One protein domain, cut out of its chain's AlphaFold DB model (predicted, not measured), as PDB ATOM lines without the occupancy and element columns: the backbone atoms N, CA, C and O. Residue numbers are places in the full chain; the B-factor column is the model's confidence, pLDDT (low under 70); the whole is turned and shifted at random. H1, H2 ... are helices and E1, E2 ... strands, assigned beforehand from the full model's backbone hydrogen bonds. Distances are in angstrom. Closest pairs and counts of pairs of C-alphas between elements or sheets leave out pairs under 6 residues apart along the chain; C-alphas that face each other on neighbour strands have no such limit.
ATOM      1  N   ALA A  10      -5.043 -31.154 -32.167       95.81
ATOM      2  CA  ALA A  10      -3.734 -30.553 -32.401       95.81
ATOM      3  C   ALA A  10      -3.729 -29.755 -33.710       95.81
ATOM      4  O   ALA A  10      -3.416 -28.567 -33.692       95.81
ATOM      5  N   GLY A  11      -4.201 -30.348 -34.809       94.44
ATOM      6  CA  GLY A  11      -4.301 -29.666 -36.097       94.44
ATOM      7  C   GLY A  11      -5.289 -28.496 -36.090       94.44
ATOM      8  O   GLY A  11      -5.053 -27.486 -36.749       94.44
ATOM      9  N   ALA A  12      -6.379 -28.584 -35.319       94.50
ATOM     10  CA  ALA A  12      -7.309 -27.465 -35.163       94.50
ATOM     11  C   ALA A  12      -6.700 -26.298 -34.367       94.50
ATOM     12  O   ALA A  12      -6.944 -25.137 -34.691       94.50
ATOM     13  N   ASN A  13      -5.911 -26.601 -33.331       94.38
ATOM     14  CA  ASN A  13      -5.209 -25.592 -32.541       94.38
ATOM     15  C   ASN A  13      -4.090 -24.931 -33.341       94.38
ATOM     16  O   ASN A  13      -3.951 -23.717 -33.263       94.38
ATOM     17  N   GLN A  14      -3.335 -25.712 -34.116       95.44
ATOM     18  CA  GLN A  14      -2.302 -25.183 -34.999       95.44
ATOM     19  C   GLN A  14      -2.895 -24.156 -35.966       95.44
ATOM     20  O   GLN A  14      -2.460 -23.012 -35.959       95.44
ATOM     21  N   PHE A  15      -3.971 -24.516 -36.680       95.94
ATOM     22  CA  PHE A  15      -4.679 -23.579 -37.556       95.94
ATOM     23  C   PHE A  15      -5.046 -22.278 -36.832       95.94
ATOM     24  O   PHE A  15      -4.706 -21.206 -37.311       95.94
ATOM     25  N   TYR A  16      -5.689 -22.352 -35.661       95.25
ATOM     26  CA  TYR A  16      -6.077 -21.155 -34.908       95.25
ATOM     27  C   TYR A  16      -4.879 -20.290 -34.475       95.25
ATOM     28  O   TYR A  16      -4.954 -19.058 -34.466       95.25
ATOM     29  N   ASN A  17      -3.782 -20.927 -34.076       94.12
ATOM     30  CA  ASN A  17      -2.594 -20.229 -33.599       94.12
ATOM     31  C   ASN A  17      -1.882 -19.491 -34.737       94.12
ATOM     32  O   ASN A  17      -1.443 -18.364 -34.515       94.12
ATOM     33  N   ASP A  18      -1.864 -20.078 -35.934       95.50
ATOM     34  CA  ASP A  18      -1.209 -19.533 -37.129       95.50
ATOM     35  C   ASP A  18      -1.984 -18.364 -37.771       95.50
ATOM     36  O   ASP A  18      -1.456 -17.655 -38.626       95.50
ATOM     37  N   LEU A  19      -3.239 -18.139 -37.367       96.06
ATOM     38  CA  LEU A  19      -4.041 -17.012 -37.843       96.06
ATOM     39  C   LEU A  19      -3.530 -15.669 -37.316       96.06
ATOM     40  O   LEU A  19      -3.116 -15.549 -36.156       96.06
ATOM     41  N   SER A  20      -3.667 -14.640 -38.152       93.69
ATOM     42  CA  SER A  20      -3.489 -13.246 -37.751       93.69
ATOM     43  C   SER A  20      -4.509 -12.853 -36.668       93.69
ATOM     44  O   SER A  20      -5.536 -13.512 -36.489       93.69
ATOM     45  N   ASN A  21      -4.248 -11.762 -35.944       90.69
ATOM     46  CA  ASN A  21      -5.216 -11.222 -34.981       90.69
ATOM     47  C   ASN A  21      -6.471 -10.644 -35.656       90.69
ATOM     48  O   ASN A  21      -7.492 -10.503 -34.995       90.69
ATOM     49  N   GLU A  22      -6.414 -10.331 -36.952       88.62
ATOM     50  CA  GLU A  22      -7.569  -9.857 -37.726       88.62
ATOM     51  C   GLU A  22      -8.527 -11.011 -38.062       88.62
ATOM     52  O   GLU A  22      -9.744 -10.839 -38.098       88.62
ATOM     53  N   ASP A  23      -7.988 -12.222 -38.232       94.88
ATOM     54  CA  ASP A  23      -8.753 -13.410 -38.613       94.88
ATOM     55  C   ASP A  23      -9.302 -14.206 -37.420       94.88
ATOM     56  O   ASP A  23     -10.000 -15.208 -37.614       94.88
ATOM     57  N   LYS A  24      -8.984 -13.816 -36.180       94.25
ATOM     58  CA  LYS A  24      -9.402 -14.548 -34.979       94.25
ATOM     59  C   LYS A  24      -9.825 -13.630 -33.846       94.25
ATOM     60  O   LYS A  24      -9.246 -12.582 -33.606       94.25
ATOM     61  N   THR A  25     -10.807 -14.085 -33.079       93.69
ATOM     62  CA  THR A  25     -11.203 -13.434 -31.828       93.69
ATOM     63  C   THR A  25     -11.565 -14.474 -30.771       93.69
ATOM     64  O   THR A  25     -11.644 -15.678 -31.049       93.69
ATOM     65  N   GLN A  26     -11.735 -14.032 -29.531       92.06
ATOM     66  CA  GLN A  26     -12.062 -14.880 -28.393       92.06
ATOM     67  C   GLN A  26     -13.061 -14.163 -27.482       92.06
ATOM     68  O   GLN A  26     -12.868 -13.005 -27.128       92.06
ATOM     69  N   ASN A  27     -14.114 -14.873 -27.076       90.25
ATOM     70  CA  ASN A  27     -15.050 -14.428 -26.049       90.25
ATOM     71  C   ASN A  27     -15.077 -15.460 -24.916       90.25
ATOM     72  O   ASN A  27     -15.587 -16.573 -25.081       90.25
ATOM     73  N   GLY A  28     -14.475 -15.110 -23.776       90.75
ATOM     74  CA  GLY A  28     -14.274 -16.039 -22.667       90.75
ATOM     75  C   GLY A  28     -13.457 -17.253 -23.113       90.75
ATOM     76  O   GLY A  28     -12.323 -17.119 -23.560       90.75
ATOM     77  N   THR A  29     -14.036 -18.446 -23.025       89.00
ATOM     78  CA  THR A  29     -13.406 -19.699 -23.479       89.00
ATOM     79  C   THR A  29     -13.701 -20.035 -24.943       89.00
ATOM     80  O   THR A  29     -13.135 -20.988 -25.482       89.00
ATOM     81  N   THR A  30     -14.567 -19.263 -25.610       90.19
ATOM     82  CA  THR A  30     -14.990 -19.536 -26.985       90.19
ATOM     83  C   THR A  30     -14.096 -18.805 -27.974       90.19
ATOM     84  O   THR A  30     -13.950 -17.587 -27.917       90.19
ATOM     85  N   ARG A  31     -13.512 -19.559 -28.905       91.50
ATOM     86  CA  ARG A  31     -12.658 -19.048 -29.981       91.50
ATOM     87  C   ARG A  31     -13.453 -18.935 -31.276       91.50
ATOM     88  O   ARG A  31     -14.123 -19.891 -31.668       91.50
ATOM     89  N   TYR A  32     -13.313 -17.806 -31.953       93.56
ATOM     90  CA  TYR A  32     -13.940 -17.527 -33.240       93.56
ATOM     91  C   TYR A  32     -12.871 -17.264 -34.291       93.56
ATOM     92  O   TYR A  32     -11.791 -16.759 -33.988       93.56
ATOM     93  N   VAL A  33     -13.196 -17.623 -35.526       94.81
ATOM     94  CA  VAL A  33     -12.330 -17.472 -36.692       94.81
ATOM     95  C   VAL A  33     -13.154 -16.863 -37.814       94.81
ATOM     96  O   VAL A  33     -14.325 -17.221 -37.977       94.81
ATOM     97  N   ALA A  34     -12.550 -15.960 -38.581       94.31
ATOM     98  CA  ALA A  34     -13.153 -15.385 -39.770       94.31
ATOM     99  C   ALA A  34     -13.482 -16.479 -40.800       94.31
ATOM    100  O   ALA A  34     -12.691 -17.390 -41.059       94.31
ATOM    101  N   THR A  35     -14.657 -16.389 -41.421       94.12
ATOM    102  CA  THR A  35     -15.094 -17.373 -42.426       94.12
ATOM    103  C   THR A  35     -14.171 -17.401 -43.645       94.12
ATOM    104  O   THR A  35     -13.932 -18.472 -44.193       94.12
ATOM    105  N   SER A  36     -13.589 -16.261 -44.027       94.69
ATOM    106  CA  SER A  36     -12.571 -16.141 -45.082       94.69
ATOM    107  C   SER A  36     -11.331 -16.991 -44.790       94.69
ATOM    108  O   SER A  36     -10.902 -17.774 -45.639       94.69
ATOM    109  N   ALA A  37     -10.785 -16.884 -43.579       96.06
ATOM    110  CA  ALA A  37      -9.616 -17.639 -43.153       96.06
ATOM    111  C   ALA A  37      -9.902 -19.145 -43.075       96.06
ATOM    112  O   ALA A  37      -9.085 -19.962 -43.503       96.06
ATOM    113  N   LEU A  38     -11.092 -19.519 -42.592       96.19
ATOM    114  CA  LEU A  38     -11.539 -20.909 -42.598       96.19
ATOM    115  C   LEU A  38     -11.678 -21.457 -44.026       96.19
ATOM    116  O   LEU A  38     -11.187 -22.548 -44.296       96.19
ATOM    117  N   ASN A  39     -12.279 -20.702 -44.949       96.81
ATOM    118  CA  ASN A  39     -12.404 -21.100 -46.353       96.81
ATOM    119  C   ASN A  39     -11.046 -21.258 -47.041       96.81
ATOM    120  O   ASN A  39     -10.848 -22.225 -47.774       96.81
ATOM    121  N   LYS A  40     -10.084 -20.367 -46.774       96.75
ATOM    122  CA  LYS A  40      -8.705 -20.508 -47.270       96.75
ATOM    123  C   LYS A  40      -8.099 -21.846 -46.841       96.75
ATOM    124  O   LYS A  40      -7.505 -22.548 -47.657       96.75
ATOM    125  N   GLU A  41      -8.269 -22.211 -45.573       97.06
ATOM    126  CA  GLU A  41      -7.747 -23.467 -45.038       97.06
ATOM    127  C   GLU A  41      -8.494 -24.696 -45.575       97.06
ATOM    128  O   GLU A  41      -7.860 -25.697 -45.906       97.06
ATOM    129  N   LEU A  42      -9.824 -24.631 -45.704       97.50
ATOM    130  CA  LEU A  42     -10.623 -25.696 -46.316       97.50
ATOM    131  C   LEU A  42     -10.196 -25.929 -47.769       97.50
ATOM    132  O   LEU A  42      -9.859 -27.058 -48.124       97.50
ATOM    133  N   SER A  43     -10.100 -24.863 -48.565       97.81
ATOM    134  CA  SER A  43      -9.661 -24.918 -49.960       97.81
ATOM    135  C   SER A  43      -8.264 -25.529 -50.099       97.81
ATOM    136  O   SER A  43      -8.053 -26.404 -50.942       97.81
ATOM    137  N   ARG A  44      -7.320 -25.140 -49.229       97.62
ATOM    138  CA  ARG A  44      -5.978 -25.738 -49.176       97.62
ATOM    139  C   ARG A  44      -6.051 -27.240 -48.899       97.62
ATOM    140  O   ARG A  44      -5.451 -28.018 -49.629       97.62
ATOM    141  N   ARG A  45      -6.805 -27.658 -47.875       96.88
ATOM    142  CA  ARG A  45      -6.920 -29.073 -47.475       96.88
ATOM    143  C   ARG A  45      -7.612 -29.943 -48.519       96.88
ATOM    144  O   ARG A  45      -7.242 -31.104 -48.647       96.88
ATOM    145  N   ILE A  46      -8.597 -29.413 -49.241       97.62
ATOM    146  CA  ILE A  46      -9.304 -30.122 -50.321       97.62
ATOM    147  C   ILE A  46      -8.348 -30.473 -51.474       97.62
ATOM    148  O   ILE A  46      -8.515 -31.508 -52.111       97.62
ATOM    149  N   GLN A  47      -7.333 -29.642 -51.720       97.38
ATOM    150  CA  GLN A  47      -6.341 -29.842 -52.782       97.38
ATOM    151  C   GLN A  47      -5.185 -30.779 -52.381       97.38
ATOM    152  O   GLN A  47      -4.343 -31.111 -53.212       97.38
ATOM    153  N   GLU A  48      -5.121 -31.211 -51.121       96.38
ATOM    154  CA  GLU A  48      -4.083 -32.119 -50.626       96.38
ATOM    155  C   GLU A  48      -4.455 -33.595 -50.835       96.38
ATOM    156  O   GLU A  48      -5.637 -33.949 -50.813       96.38
ATOM    157  N   PRO A  49      -3.463 -34.502 -50.948       96.50
ATOM    158  CA  PRO A  49      -3.723 -35.936 -51.020       96.50
ATOM    159  C   PRO A  49      -4.303 -36.438 -49.689       96.50
ATOM    160  O   PRO A  49      -3.593 -36.621 -48.699       96.50
ATOM    161  N   ARG A  50      -5.619 -36.653 -49.660       94.94
ATOM    162  CA  ARG A  50      -6.377 -37.105 -48.486       94.94
ATOM    163  C   ARG A  50      -7.265 -38.288 -48.846       94.94
ATOM    164  O   ARG A  50      -7.589 -38.511 -50.008       94.94
ATOM    165  N   ASP A  51      -7.675 -39.040 -47.830       96.44
ATOM    166  CA  ASP A  51      -8.686 -40.075 -48.016       96.44
ATOM    167  C   ASP A  51     -10.029 -39.470 -48.454       96.44
ATOM    168  O   ASP A  51     -10.373 -38.338 -48.096       96.44
ATOM    169  N   VAL A  52     -10.796 -40.254 -49.216       96.25
ATOM    170  CA  VAL A  52     -12.053 -39.816 -49.840       96.25
ATOM    171  C   VAL A  52     -13.061 -39.321 -48.800       96.25
ATOM    172  O   VAL A  52     -13.696 -38.293 -49.008       96.25
ATOM    173  N   TYR A  53     -13.171 -39.983 -47.646       95.19
ATOM    174  CA  TYR A  53     -14.119 -39.581 -46.603       95.19
ATOM    175  C   TYR A  53     -13.774 -38.222 -45.990       95.19
ATOM    176  O   TYR A  53     -14.662 -37.394 -45.777       95.19
ATOM    177  N   LYS A  54     -12.491 -37.959 -45.711       95.69
ATOM    178  CA  LYS A  54     -12.053 -36.631 -45.261       95.69
ATOM    179  C   LYS A  54     -12.266 -35.576 -46.335       95.69
ATOM    180  O   LYS A  54     -12.667 -34.469 -45.989       95.69
ATOM    181  N   LEU A  55     -12.013 -35.902 -47.601       96.94
ATOM    182  CA  LEU A  55     -12.208 -34.971 -48.708       96.94
ATOM    183  C   LEU A  55     -13.678 -34.549 -48.839       96.94
ATOM    184  O   LEU A  55     -13.963 -33.356 -48.861       96.94
ATOM    185  N   GLU A  56     -14.605 -35.507 -48.856       96.44
ATOM    186  CA  GLU A  56     -16.042 -35.216 -48.947       96.44
ATOM    187  C   GLU A  56     -16.532 -34.398 -47.749       96.44
ATOM    188  O   GLU A  56     -17.260 -33.421 -47.907       96.44
ATOM    189  N   ARG A  57     -16.038 -34.704 -46.548       96.44
ATOM    190  CA  ARG A  57     -16.336 -33.914 -45.351       96.44
ATOM    191  C   ARG A  57     -15.815 -32.475 -45.422       96.44
ATOM    192  O   ARG A  57     -16.465 -31.572 -44.906       96.44
ATOM    193  N   LEU A  58     -14.636 -32.255 -46.002       97.94
ATOM    194  CA  LEU A  58     -14.078 -30.910 -46.170       97.94
ATOM    195  C   LEU A  58     -14.892 -30.093 -47.181       97.94
ATOM    196  O   LEU A  58     -15.160 -28.924 -46.918       97.94
ATOM    197  N   LYS A  59     -15.325 -30.710 -48.290       97.62
ATOM    198  CA  LYS A  59     -16.214 -30.072 -49.277       97.62
ATOM    199  C   LYS A  59     -17.572 -29.711 -48.670       97.62
ATOM    200  O   LYS A  59     -18.061 -28.607 -48.881       97.62
ATOM    201  N   ASP A  60     -18.151 -30.606 -47.872       97.12
ATOM    202  CA  ASP A  60     -19.396 -30.336 -47.142       97.12
ATOM    203  C   ASP A  60     -19.232 -29.184 -46.133       97.12
ATOM    204  O   ASP A  60     -20.060 -28.273 -46.060       97.12
ATOM    205  N   ALA A  61     -18.109 -29.153 -45.405       97.06
ATOM    206  CA  ALA A  61     -17.789 -28.045 -44.511       97.06
ATOM    207  C   ALA A  61     -17.640 -26.711 -45.265       97.06
ATOM    208  O   ALA A  61     -18.161 -25.697 -44.798       97.06
ATOM    209  N   GLU A  62     -16.973 -26.698 -46.422       97.81
ATOM    210  CA  GLU A  62     -16.851 -25.513 -47.286       97.81
ATOM    211  C   GLU A  62     -18.224 -25.031 -47.771       97.81
ATOM    212  O   GLU A  62     -18.529 -23.838 -47.680       97.81
ATOM    213  N   LEU A  63     -19.098 -25.949 -48.195       97.12
ATOM    214  CA  LEU A  63     -20.469 -25.627 -48.590       97.12
ATOM    215  C   LEU A  63     -21.250 -24.978 -47.441       97.12
ATOM    216  O   LEU A  63     -21.911 -23.956 -47.639       97.12
ATOM    217  N   CYS A  64     -21.144 -25.526 -46.232       96.00
ATOM    218  CA  CYS A  64     -21.788 -24.974 -45.043       96.00
ATOM    219  C   CYS A  64     -21.274 -23.564 -44.703       96.00
ATOM    220  O   CYS A  64     -22.069 -22.674 -44.399       96.00
ATOM    221  N   VAL A  65     -19.958 -23.331 -44.773       95.75
ATOM    222  CA  VAL A  65     -19.363 -22.007 -44.504       95.75
ATOM    223  C   VAL A  65     -19.784 -20.985 -45.563       95.75
ATOM    224  O   VAL A  65     -20.118 -19.851 -45.214       95.75
ATOM    225  N   ASN A  66     -19.837 -21.381 -46.836       96.19
ATOM    226  CA  ASN A  66     -20.313 -20.521 -47.920       96.19
ATOM    227  C   ASN A  66     -21.808 -20.206 -47.786       96.19
ATOM    228  O   ASN A  66     -22.202 -19.052 -47.913       96.19
ATOM    229  N   THR A  67     -22.621 -21.198 -47.418       96.69
ATOM    230  CA  THR A  67     -24.054 -21.001 -47.147       96.69
ATOM    231  C   THR A  67     -24.263 -20.020 -45.996       96.69
ATOM    232  O   THR A  67     -25.112 -19.142 -46.083       96.69
ATOM    233  N   LEU A  68     -23.458 -20.115 -44.930       94.69
ATOM    234  CA  LEU A  68     -23.493 -19.142 -43.842       94.69
ATOM    235  C   LEU A  68     -23.096 -17.740 -44.327       94.69
ATOM    236  O   LEU A  68     -23.745 -16.770 -43.953       94.69
ATOM    237  N   ARG A  69     -22.043 -17.611 -45.146       94.56
ATOM    238  CA  ARG A  69     -21.602 -16.317 -45.700       94.56
ATOM    239  C   ARG A  69     -22.733 -15.624 -46.463       94.56
ATOM    240  O   ARG A  69     -22.904 -14.415 -46.272       94.56
ATOM    241  N   ASP A  70     -23.469 -16.392 -47.259       95.50
ATOM    242  CA  ASP A  70     -24.527 -15.938 -48.169       95.50
ATOM    243  C   ASP A  70     -25.926 -16.008 -47.533       95.50
ATOM    244  O   ASP A  70     -26.941 -15.886 -48.216       95.50
ATOM    245  N   ASP A  71     -26.010 -16.210 -46.213       97.44
ATOM    246  CA  ASP A  71     -27.293 -16.237 -45.520       97.44
ATOM    247  C   ASP A  71     -28.020 -14.884 -45.696       97.44
ATOM    248  O   ASP A  71     -27.463 -13.834 -45.340       97.44
TER     249      ASP A  71
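What this domain is: This is residues 10 to 71 of the 174 residues of an uncharacterized protein of Rhodanobacter sp. C03 (UniProt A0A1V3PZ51). Two hairpins have their turns at opposite ends of the model: a helical one, H2 and H3, and a small antiparallel one of strands, E1 and E2, with short helix H1 beside the strands. The printed part has 62 residues, in order H1, E1, E2, H2, H3, mostly helix. It is only just compact, close to loose, with a radius of gyration of the C-alphas of 12.5 A and spans of 36 by 30 by 18 A.

Where its parts are: Find C-alpha 10 at (-3.734, -30.553, -32.401), where H1, residues 10 to 18, begins. E1 is 24 to 27, E2 30 to 33, H2 35 to 46, 16.1 A. H3, 52 to 69, 25.7 A, ends at (-21.602, -16.317, -45.700).

How they stand to each other: H2 and H3 touch, C-alphas 46 and 55 closest at 5.9 A, with a shallow tilt of 20 degrees, opposite ways. Between E1 and E2, N 25 and O 32 are 3.0 A apart, within hydrogen-bond range. The closest C-alphas of H1 and E1, 16 and 24, are 7.4 A apart. H1 is near H2 but apart from H3. In H1, H2 and H3 every O i to N i+4 pair is within hydrogen-bond range.

The domain as a whole: C-alphas 28 and 49 are the farthest apart, 36.2 A. Residues 48 to 53 stand free. The four links are tight, the printed part has no cut, and no printed residue is under 70 in pLDDT.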